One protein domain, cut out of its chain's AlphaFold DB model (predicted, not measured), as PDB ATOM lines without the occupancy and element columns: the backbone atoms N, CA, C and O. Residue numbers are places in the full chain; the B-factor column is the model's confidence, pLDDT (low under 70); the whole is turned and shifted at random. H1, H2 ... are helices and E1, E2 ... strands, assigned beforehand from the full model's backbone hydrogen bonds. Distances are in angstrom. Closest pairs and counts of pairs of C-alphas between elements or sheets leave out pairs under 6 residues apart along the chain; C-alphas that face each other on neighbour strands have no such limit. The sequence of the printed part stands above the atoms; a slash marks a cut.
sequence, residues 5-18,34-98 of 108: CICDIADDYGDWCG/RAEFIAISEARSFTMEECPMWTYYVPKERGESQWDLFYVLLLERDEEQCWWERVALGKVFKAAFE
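Overview. This is residues 5 to 18 and 34 to 98 of the 108 residues of an uncharacterized protein of Valsa sordida (UniProt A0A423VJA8). A strongly twisted three-stranded sheet, E3 E4 E5, is crossed near one end by the small hairpin E1 and E2, making a small sandwich. The tip of the long hairpin E4 and E5, residues 78 to 83, sticks out at one end of the long axis, and the loop of residues 44 to 68 lies toward the other. The printed part has 79 residues, with five named strands followed by one named helix, H1. It is mostly strand, only just compact and close to loose, with a radius of gyration of the C-alphas of 13.6 A and spans of 47 by 24 by 23 A.

Arrangement. E3, residues 36 to 43, E4, residues 69 to 78, and E5, residues 83 to 93, form a meander, each strand the antiparallel neighbour of the one before. N 40 and O 71 are 2.9 A apart, and N 72 and O 90 2.9 A, within hydrogen-bond range. E3 bends by 69 degrees at residue 40, E5 by 71 degrees at residue 88. In the antiparallel hairpin E1, residues 5 to 10, and E2, residues 16 to 18, N 9 and O 18 are 2.8 A apart, within hydrogen-bond range. The two sheets form a sandwich, face to face with strands at 84 degrees; the closest C-alphas of E2 and E5, Gly 18 and Val 92, are 4.0 A apart. H1, residues 94 to 97, is on the larger sheet at a height of 7.2 A, over none of its strands, and is too short for an O i to N i+4 pair. E1 is apart from E3, E4 and H1.

Along the chain. E4 is 28.0 A long, E5 27.1 A, E3 18.3 A, E1 16.0 A, E2 6.0 A and H1 5.5 A. C-alpha 5 is at (146.966, 41.001, 301.102) and C-alpha 97 at (142.402, 64.043, 304.218).

Size, cuts and confidence. The C-alphas farthest apart, Glu 61 and Glu 80, are 46.8 A apart. Residues 19 to 33 are not printed; C-alphas 18 and 34 are 14.6 A apart across the cut. The link from E3 to E4 is long. Residues 48 to 67 have pLDDT under 70.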
ATOM      1  N   CYS A   5     145.686  40.383 301.404       85.81
ATOM      2  CA  CYS A   5     146.966  41.001 301.102       85.81
ATOM      3  C   CYS A   5     146.970  42.449 301.584       85.81
ATOM      4  O   CYS A   5     145.922  43.090 301.680       85.81
ATOM      5  N   ILE A   6     148.162  42.942 301.901       85.81
ATOM      6  CA  ILE A   6     148.376  44.339 302.258       85.81
ATOM      7  C   ILE A   6     148.679  45.084 300.965       85.81
ATOM      8  O   ILE A   6     149.561  44.680 300.206       85.81
ATOM      9  N   CYS A   7     147.918  46.138 300.707       86.19
ATOM     10  CA  CYS A   7     148.075  47.011 299.557       86.19
ATOM     11  C   CYS A   7     148.394  48.428 300.002       86.19
ATOM     12  O   CYS A   7     147.922  48.890 301.043       86.19
ATOM     13  N   ASP A   8     149.152  49.113 299.161       86.31
ATOM     14  CA  ASP A   8     149.449  50.525 299.306       86.31
ATOM     15  C   ASP A   8     148.265  51.383 298.846       86.31
ATOM     16  O   ASP A   8     147.611  51.086 297.845       86.31
ATOM     17  N   ILE A   9     148.006  52.460 299.584       85.50
ATOM     18  CA  ILE A   9     147.064  53.515 299.217       85.50
ATOM     19  C   ILE A   9     147.887  54.708 298.743       85.50
ATOM     20  O   ILE A   9     148.782  55.172 299.452       85.50
ATOM     21  N   ALA A  10     147.554  55.206 297.556       84.50
ATOM     22  CA  ALA A  10     148.108  56.434 297.012       84.50
ATOM     23  C   ALA A  10     147.043  57.537 296.997       84.50
ATOM     24  O   ALA A  10     145.854  57.252 296.822       84.50
ATOM     25  N   ASP A  11     147.468  58.781 297.193       80.69
ATOM     26  CA  ASP A  11     146.609  59.953 297.048       80.69
ATOM     27  C   ASP A  11     146.380  60.334 295.566       80.69
ATOM     28  O   ASP A  11     146.799  59.633 294.641       80.69
ATOM     29  N   ASP A  12     145.698  61.458 295.324       78.12
ATOM     30  CA  ASP A  12     145.421  61.960 293.970       78.12
ATOM     31  C   ASP A  12     146.688  62.321 293.165       78.12
ATOM     32  O   ASP A  12     146.622  62.394 291.933       78.12
ATOM     33  N   TYR A  13     147.828  62.536 293.830       77.19
ATOM     34  CA  TYR A  13     149.124  62.831 293.210       77.19
ATOM     35  C   TYR A  13     149.972  61.570 292.990       77.19
ATOM     36  O   TYR A  13     151.003  61.632 292.317       77.19
ATOM     37  N   GLY A  14     149.504  60.417 293.476       73.38
ATOM     38  CA  GLY A  14     150.210  59.144 293.395       73.38
ATOM     39  C   GLY A  14     151.216  58.938 294.525       73.38
ATOM     40  O   GLY A  14     151.953  57.951 294.491       73.38
ATOM     41  N   ASP A  15     151.245  59.828 295.518       76.75
ATOM     42  CA  ASP A  15     152.115  59.673 296.670       76.75
ATOM     43  C   ASP A  15     151.504  58.683 297.660       76.75
ATOM     44  O   ASP A  15     150.300  58.677 297.936       76.75
ATOM     45  N   TRP A  16     152.356  57.814 298.198       81.44
ATOM     46  CA  TRP A  16     151.938  56.821 299.175       81.44
ATOM     47  C   TRP A  16     151.450  57.500 300.451       81.44
ATOM     48  O   TRP A  16     152.215  58.189 301.122       81.44
ATOM     49  N   CYS A  17     150.201  57.246 300.824       81.94
ATOM     50  CA  CYS A  17     149.573  57.879 301.975       81.94
ATOM     51  C   CYS A  17     149.007  56.880 302.992       81.94
ATOM     52  O   CYS A  17     148.533  57.293 304.052       81.94
ATOM     53  N   GLY A  18     149.082  55.573 302.731       84.88
ATOM     54  CA  GLY A  18     148.688  54.570 303.710       84.88
ATOM     55  C   GLY A  18     148.693  53.138 303.203       84.88
ATOM     56  O   GLY A  18     149.165  52.854 302.108       84.88
ATOM     57  N   ARG A  34     139.398  54.289 291.226       81.69
ATOM     58  CA  ARG A  34     139.410  55.087 292.456       81.69
ATOM     59  C   ARG A  34     138.556  54.382 293.502       81.69
ATOM     60  O   ARG A  34     137.477  53.889 293.185       81.69
ATOM     61  N   ALA A  35     139.073  54.335 294.717       85.19
ATOM     62  CA  ALA A  35     138.452  53.696 295.859       85.19
ATOM     63  C   ALA A  35     137.990  54.761 296.857       85.19
ATOM     64  O   ALA A  35     138.651  55.790 297.015       85.19
ATOM     65  N   GLU A  36     136.869  54.513 297.529       87.06
ATOM     66  CA  GLU A  36     136.325  55.437 298.518       87.06
ATOM     67  C   GLU A  36     136.704  55.007 299.929       87.06
ATOM     68  O   GLU A  36     136.448  53.877 300.349       87.06
ATOM     69  N   PHE A  37     137.309  55.933 300.671       86.31
ATOM     70  CA  PHE A  37     137.732  55.706 302.043       86.31
ATOM     71  C   PHE A  37     137.065  56.698 302.986       86.31
ATOM     72  O   PHE A  37     137.054  57.902 302.730       86.31
ATOM     73  N   ILE A  38     136.580  56.197 304.119       87.81
ATOM     74  CA  ILE A  38     136.100  57.033 305.222       87.81
ATOM     75  C   ILE A  38     137.031  56.900 306.422       87.81
ATOM     76  O   ILE A  38     137.356  55.787 306.838       87.81
ATOM     77  N   ALA A  39     137.456  58.025 306.995       88.12
ATOM     78  CA  ALA A  39     138.175  58.021 308.264       88.12
ATOM     79  C   ALA A  39     137.186  57.795 309.415       88.12
ATOM     80  O   ALA A  39     136.148  58.451 309.490       88.12
ATOM     81  N   ILE A  40     137.502  56.857 310.309       87.69
ATOM     82  CA  ILE A  40     136.621  56.480 311.427       87.69
ATOM     83  C   ILE A  40     137.136  57.046 312.745       87.69
ATOM     84  O   ILE A  40     136.377  57.569 313.557       87.69
ATOM     85  N   SER A  41     138.429  56.870 312.995       86.19
ATOM     86  CA  SER A  41     139.069  57.213 314.258       86.19
ATOM     87  C   SER A  41     140.562  57.398 314.061       86.19
ATOM     88  O   SER A  41     141.141  56.938 313.076       86.19
ATOM     89  N   GLU A  42     141.203  58.070 315.009       86.62
ATOM     90  CA  GLU A  42     142.657  58.182 315.020       86.62
ATOM     91  C   GLU A  42     143.306  56.807 315.180       86.62
ATOM     92  O   GLU A  42     142.869  55.967 315.971       86.62
ATOM     93  N   ALA A  43     144.372  56.588 314.421       85.25
ATOM     94  CA  ALA A  43     145.190  55.398 314.501       85.25
ATOM     95  C   ALA A  43     146.564  55.748 315.060       85.25
ATOM     96  O   ALA A  43     147.148  56.796 314.775       85.25
ATOM     97  N   ARG A  44     147.102  54.803 315.826       80.50
ATOM     98  CA  ARG A  44     148.517  54.811 316.172       80.50
ATOM     99  C   ARG A  44     149.347  54.422 314.941       80.50
ATOM    100  O   ARG A  44     148.852  53.672 314.097       80.50
ATOM    101  N   SER A  45     150.595  54.889 314.890       76.31
ATOM    102  CA  SER A  45     151.620  54.562 313.883       76.31
ATOM    103  C   SER A  45     151.539  53.124 313.360       76.31
ATOM    104  O   SER A  45     151.278  52.202 314.140       76.31
ATOM    105  N   PHE A  46     151.851  52.931 312.076       71.56
ATOM    106  CA  PHE A  46     151.963  51.607 311.462       71.56
ATOM    107  C   PHE A  46     152.847  50.657 312.282       71.56
ATOM    108  O   PHE A  46     153.887  51.049 312.826       71.56
ATOM    109  N   THR A  47     152.434  49.395 312.364       70.88
ATOM    110  CA  THR A  47     153.290  48.310 312.848       70.88
ATOM    111  C   THR A  47     154.294  47.911 311.760       70.88
ATOM    112  O   THR A  47     154.126  48.245 310.588       70.88
ATOM    113  N   MET A  48     155.342  47.165 312.130       67.38
ATOM    114  CA  MET A  48     156.305  46.643 311.143       67.38
ATOM    115  C   MET A  48     155.669  45.664 310.143       67.38
ATOM    116  O   MET A  48     156.207  45.487 309.056       67.38
ATOM    117  N   GLU A  49     154.548  45.033 310.505       66.94
ATOM    118  CA  GLU A  49     153.798  44.136 309.618       66.94
ATOM    119  C   GLU A  49     152.979  44.921 308.585       66.94
ATOM    120  O   GLU A  49     152.890  44.512 307.433       66.94
ATOM    121  N   GLU A  50     152.409  46.062 308.984       64.44
ATOM    122  CA  GLU A  50     151.591  46.918 308.116       64.44
ATOM    123  C   GLU A  50     152.431  47.773 307.160       64.44
ATOM    124  O   GLU A  50     151.961  48.131 306.081       64.44
ATOM    125  N   CYS A  51     153.650  48.137 307.569       63.12
ATOM    126  CA  CYS A  51     154.593  48.895 306.759       63.12
ATOM    127  C   CYS A  51     156.040  48.576 307.195       63.12
ATOM    128  O   CYS A  51     156.527  49.117 308.195       63.12
ATOM    129  N   PRO A  52     156.755  47.691 306.474       58.84
ATOM    130  CA  PRO A  52     158.118  47.303 306.836       58.84
ATOM    131  C   PRO A  52     159.161  48.383 306.500       58.84
ATOM    132  O   PRO A  52     160.267  48.357 307.039       58.84
ATOM    133  N   MET A  53     158.820  49.334 305.624       56.81
ATOM    134  CA  MET A  53     159.687  50.419 305.160       56.81
ATOM    135  C   MET A  53     159.229  51.751 305.762       56.81
ATOM    136  O   MET A  53     158.124  52.203 305.501       56.81
ATOM    137  N   TRP A  54     160.080  52.405 306.554       53.50
ATOM    138  CA  TRP A  54     159.781  53.739 307.083       53.50
ATOM    139  C   TRP A  54     159.854  54.771 305.949       53.50
ATOM    140  O   TRP A  54     160.941  55.078 305.459       53.50
ATOM    141  N   THR A  55     158.709  55.279 305.502       53.66
ATOM    142  CA  THR A  55     158.630  56.287 304.440       53.66
ATOM    143  C   THR A  55     158.680  57.695 305.039       53.66
ATOM    144  O   THR A  55     158.032  58.005 306.035       53.66
ATOM    145  N   TYR A  56     159.461  58.578 304.416       49.94
ATOM    146  CA  TYR A  56     159.593  59.995 304.781       49.94
ATOM    147  C   TYR A  56     158.385  60.843 304.332       49.94
ATOM    148  O   TYR A  56     158.541  62.027 304.048       49.94
ATOM    149  N   TYR A  57     157.188  60.250 304.233       51.03
ATOM    150  CA  TYR A  57     155.991  60.936 303.730       51.03
ATOM    151  C   TYR A  57     155.623  62.161 304.585       51.03
ATOM    152  O   TYR A  57     155.120  63.158 304.081       51.03
ATOM    153  N   VAL A  58     155.971  62.129 305.875       52.31
ATOM    154  CA  VAL A  58     155.956  63.301 306.749       52.31
ATOM    155  C   VAL A  58     157.392  63.551 307.224       52.31
ATOM    156  O   VAL A  58     158.002  62.629 307.775       52.31
ATOM    157  N   PRO A  59     157.962  64.759 307.051       51.66
ATOM    158  CA  PRO A  59     159.281  65.111 307.572       51.66
ATOM    159  C   PRO A  59     159.205  65.324 309.092       51.66
ATOM    160  O   PRO A  59     159.369  66.431 309.597       51.66
ATOM    161  N   LYS A  60     158.899  64.256 309.827       51.19
ATOM    162  CA  LYS A  60     158.838  64.203 311.287       51.19
ATOM    163  C   LYS A  60     159.631  62.999 311.775       51.19
ATOM    164  O   LYS A  60     159.691  61.958 311.114       51.19
ATOM    165  N   GLU A  61     160.254  63.134 312.939       50.59
ATOM    166  CA  GLU A  61     160.932  62.008 313.572       50.59
ATOM    167  C   GLU A  61     159.913  60.922 313.948       50.59
ATOM    168  O   GLU A  61     158.766  61.205 314.291       50.59
ATOM    169  N   ARG A  62     160.325  59.649 313.918       52.78
ATOM    170  CA  ARG A  62     159.457  58.479 314.173       52.78
ATOM    171  C   ARG A  62     158.668  58.540 315.489       52.78
ATOM    172  O   ARG A  62     157.631  57.892 315.603       52.78
ATOM    173  N   GLY A  63     159.142  59.316 316.464       48.25
ATOM    174  CA  GLY A  63     158.439  59.577 317.723       48.25
ATOM    175  C   GLY A  63     157.287  60.584 317.621       48.25
ATOM    176  O   GLY A  63     156.325  60.468 318.375       48.25
ATOM    177  N   GLU A  64     157.341  61.529 316.682       50.62
ATOM    178  CA  GLU A  64     156.383  62.637 316.552       50.62
ATOM    179  C   GLU A  64     155.171  62.293 315.670       50.62
ATOM    180  O   GLU A  64     154.107  62.882 315.835       50.62
ATOM    181  N   SER A  65     155.286  61.289 314.793       56.62
ATOM    182  CA  SER A  65     154.197  60.826 313.912       56.62
ATOM    183  C   SER A  65     153.329  59.709 314.497       56.62
ATOM    184  O   SER A  65     152.600  59.030 313.773       56.62
ATOM    185  N   GLN A  66     153.377  59.489 315.815       59.84
ATOM    186  CA  GLN A  66     152.677  58.370 316.453       59.84
ATOM    187  C   GLN A  66     151.151  58.412 316.270       59.84
ATOM    188  O   GLN A  66     150.532  57.351 316.273       59.84
ATOM    189  N   TRP A  67     150.568  59.597 316.096       66.81
ATOM    190  CA  TRP A  67     149.120  59.808 315.979       66.81
ATOM    191  C   TRP A  67     148.730  60.538 314.689       66.81
ATOM    192  O   TRP A  67     147.632  61.073 314.594       66.81
ATOM    193  N   ASP A  68     149.609  60.555 313.684       80.31
ATOM    194  CA  ASP A  68     149.366  61.214 312.390       80.31
ATOM    195  C   ASP A  68     148.588  60.318 311.403       80.31
ATOM    196  O   ASP A  68     148.560  60.592 310.203       80.31
ATOM    197  N   LEU A  69     147.924  59.262 311.888       84.31
ATOM    198  CA  LEU A  69     147.140  58.330 311.076       84.31
ATOM    199  C   LEU A  69     145.663  58.325 311.488       84.31
ATOM    200  O   LEU A  69     145.311  58.583 312.641       84.31
ATOM    201  N   PHE A  70     144.803  57.952 310.549       87.94
ATOM    202  CA  PHE A  70     143.439  57.502 310.792       87.94
ATOM    203  C   PHE A  70     143.314  56.019 310.463       87.94
ATOM    204  O   PHE A  70     143.937  55.542 309.516       87.94
ATOM    205  N   TYR A  71     142.464  55.307 311.201       89.69
ATOM    206  CA  TYR A  71     141.845  54.093 310.685       89.69
ATOM    207  C   TYR A  71     140.821  54.487 309.628       89.69
ATOM    208  O   TYR A  71     139.988  55.369 309.867       89.69
ATOM    209  N   VAL A  72     140.868  53.814 308.482       90.00
ATOM    210  CA  VAL A  72     139.959  54.061 307.362       90.00
ATOM    211  C   VAL A  72     139.201  52.799 306.976       90.00
ATOM    212  O   VAL A  72     139.766  51.705 307.014       90.00
ATOM    213  N   LEU A  73     137.936  52.939 306.582       90.94
ATOM    214  CA  LEU A  73     137.190  51.878 305.898       90.94
ATOM    215  C   LEU A  73     137.189  52.137 304.405       90.94
ATOM    216  O   LEU A  73     136.821  53.230 303.981       90.94
ATOM    217  N   LEU A  74     137.531  51.107 303.641       90.69
ATOM    218  CA  LEU A  74     137.240  51.030 302.220       90.69
ATOM    219  C   LEU A  74     135.768  50.663 302.041       90.69
ATOM    220  O   LEU A  74     135.316  49.631 302.555       90.69
ATOM    221  N   LEU A  75     135.048  51.504 301.308       88.81
ATOM    222  CA  LEU A  75     133.664  51.281 300.936       88.81
ATOM    223  C   LEU A  75     133.548  50.985 299.445       88.81
ATOM    224  O   LEU A  75     134.285  51.523 298.619       88.81
ATOM    225  N   GLU A  76     132.581  50.145 299.117       88.38
ATOM    226  CA  GLU A  76     132.157  49.886 297.750       88.38
ATOM    227  C   GLU A  76     130.657  50.124 297.652       88.38
ATOM    228  O   GLU A  76     129.896  49.766 298.556       88.38
ATOM    229  N   ARG A  77     130.241  50.768 296.563       83.56
ATOM    230  CA  ARG A  77     128.833  50.960 296.258       83.56
ATOM    231  C   ARG A  77     128.395  49.886 295.280       83.56
ATOM    232  O   ARG A  77     128.889  49.836 294.158       83.56
ATOM    233  N   ASP A  78     127.427  49.087 295.693       82.88
ATOM    234  CA  ASP A  78     126.715  48.196 294.790       82.88
ATOM    235  C   ASP A  78     125.758  49.053 293.944       82.88
ATOM    236  O   ASP A  78     124.822  49.679 294.457       82.88
ATOM    237  N   GLU A  79     126.042  49.144 292.643       81.31
ATOM    238  CA  GLU A  79     125.260  49.948 291.700       81.31
ATOM    239  C   GLU A  79     123.855  49.378 291.456       81.31
ATOM    240  O   GLU A  79     122.933  50.148 291.177       81.31
ATOM    241  N   GLU A  80     123.664  48.064 291.590       83.19
ATOM    242  CA  GLU A  80     122.376  47.405 291.354       83.19
ATOM    243  C   GLU A  80     121.422  47.625 292.529       83.19
ATOM    244  O   GLU A  80     120.246  47.942 292.335       83.19
ATOM    245  N   GLN A  81     121.929  47.496 293.755       80.81
ATOM    246  CA  GLN A  81     121.126  47.574 294.976       80.81
ATOM    247  C   GLN A  81     121.227  48.922 295.706       80.81
ATOM    248  O   GLN A  81     120.513  49.150 296.682       80.81
ATOM    249  N   CYS A  82     122.053  49.853 295.214       81.00
ATOM    250  CA  CYS A  82     122.186  51.226 295.719       81.00
ATOM    251  C   CYS A  82     122.581  51.343 297.205       81.00
ATOM    252  O   CYS A  82     122.277  52.349 297.848       81.00
ATOM    253  N   TRP A  83     123.293  50.355 297.737       83.69
ATOM    254  CA  TRP A  83     123.760  50.290 299.123       83.69
ATOM    255  C   TRP A  83     125.289  50.251 299.191       83.69
ATOM    256  O   TRP A  83     125.970  50.011 298.192       83.69
ATOM    257  N   TRP A  84     125.821  50.562 300.374       85.50
ATOM    258  CA  TRP A  84     127.256  50.613 300.637       85.50
ATOM    259  C   TRP A  84     127.697  49.401 301.444       85.50
ATOM    260  O   TRP A  84     127.135  49.117 302.506       85.50
ATOM    261  N   GLU A  85     128.756  48.749 300.987       87.62
ATOM    262  CA  GLU A  85     129.376  47.626 301.673       87.62
ATOM    263  C   GLU A  85     130.748  48.004 302.235       87.62
ATOM    264  O   GLU A  85     131.475  48.842 301.697       87.62
ATOM    265  N   ARG A  86     131.107  47.373 303.358       89.19
ATOM    266  CA  ARG A  86     132.432  47.513 303.971       89.19
ATOM    267  C   ARG A  86     133.345  46.442 303.401       89.19
ATOM    268  O   ARG A  86     133.150  45.264 303.689       89.19
ATOM    269  N   VAL A  87     134.365  46.858 302.663       90.00
ATOM    270  CA  VAL A  87     135.287  45.932 301.998       90.00
ATOM    271  C   VAL A  87     136.482  45.609 302.884       90.00
ATOM    272  O   VAL A  87     136.849  44.446 303.051       90.00
ATOM    273  N   ALA A  88     137.124  46.640 303.435       90.94
ATOM    274  CA  ALA A  88     138.406  46.497 304.113       90.94
ATOM    275  C   ALA A  88     138.651  47.596 305.148       90.94
ATOM    276  O   ALA A  88     138.049  48.669 305.097       90.94
ATOM    277  N   LEU A  89     139.579  47.324 306.066       91.19
ATOM    278  CA  LEU A  89     140.098  48.284 307.033       91.19
ATOM    279  C   LEU A  89     141.561  48.587 306.698       91.19
ATOM    280  O   LEU A  89     142.349  47.678 306.424       91.19
ATOM    281  N   GLY A  90     141.918  49.862 306.741       90.25
ATOM    282  CA  GLY A  90     143.276  50.333 306.514       90.25
ATOM    283  C   GLY A  90     143.675  51.433 307.484       90.25
ATOM    284  O   GLY A  90     142.931  51.793 308.402       90.25
ATOM    285  N   LYS A  91     144.861  51.980 307.251       90.44
ATOM    286  CA  LYS A  91     145.377  53.164 307.928       90.44
ATOM    287  C   LYS A  91     145.953  54.128 306.905       90.44
ATOM    288  O   LYS A  91     146.659  53.707 305.994       90.44
ATOM    289  N   VAL A  92     145.675  55.414 307.079       86.38
ATOM    290  CA  VAL A  92     146.088  56.480 306.153       86.38
ATOM    291  C   VAL A  92     146.540  57.699 306.947       86.38
ATOM    292  O   VAL A  92     146.006  57.969 308.023       86.38
ATOM    293  N   PHE A  93     147.516  58.446 306.433       83.62
ATOM    294  CA  PHE A  93     147.955  59.710 307.021       83.62
ATOM    295  C   PHE A  93     146.849  60.754 307.022       83.62
ATOM    296  O   PHE A  93     146.184  60.982 306.015       83.62
ATOM    297  N   LYS A  94     146.711  61.463 308.147       85.31
ATOM    298  CA  LYS A  94     145.748  62.565 308.288       85.31
ATOM    299  C   LYS A  94     145.929  63.624 307.195       85.31
ATOM    300  O   LYS A  94     144.935  64.143 306.700       85.31
ATOM    301  N   ALA A  95     147.173  63.866 306.767       81.38
ATOM    302  CA  ALA A  95     147.514  64.797 305.689       81.38
ATOM    303  C   ALA A  95     146.782  64.494 304.366       81.38
ATOM    304  O   ALA A  95     146.379  65.412 303.661       81.38
ATOM    305  N   ALA A  96     146.523  63.217 304.059       78.94
ATOM    306  CA  ALA A  96     145.791  62.823 302.851       78.94
ATOM    307  C   ALA A  96     144.316  63.264 302.866       78.94
ATOM    308  O   ALA A  96     143.673  63.339 301.821       78.94
ATOM    309  N   PHE A  97     143.772  63.566 304.047       75.50
ATOM    310  CA  PHE A  97     142.402  64.043 304.218       75.50
ATOM    311  C   PHE A  97     142.289  65.572 304.277       75.50
ATOM    312  O   PHE A  97     141.169  66.078 304.300       75.50
ATOM    313  N   GLU A  98     143.392  66.330 304.275       74.75
ATOM    314  CA  GLU A  98     143.341  67.799 304.386       74.75
ATOM    315  C   GLU A  98     142.582  68.455 303.226       74.75
ATOM    316  O   GLU A  98     141.906  69.467 303.412       74.75
TER     317      GLU A  98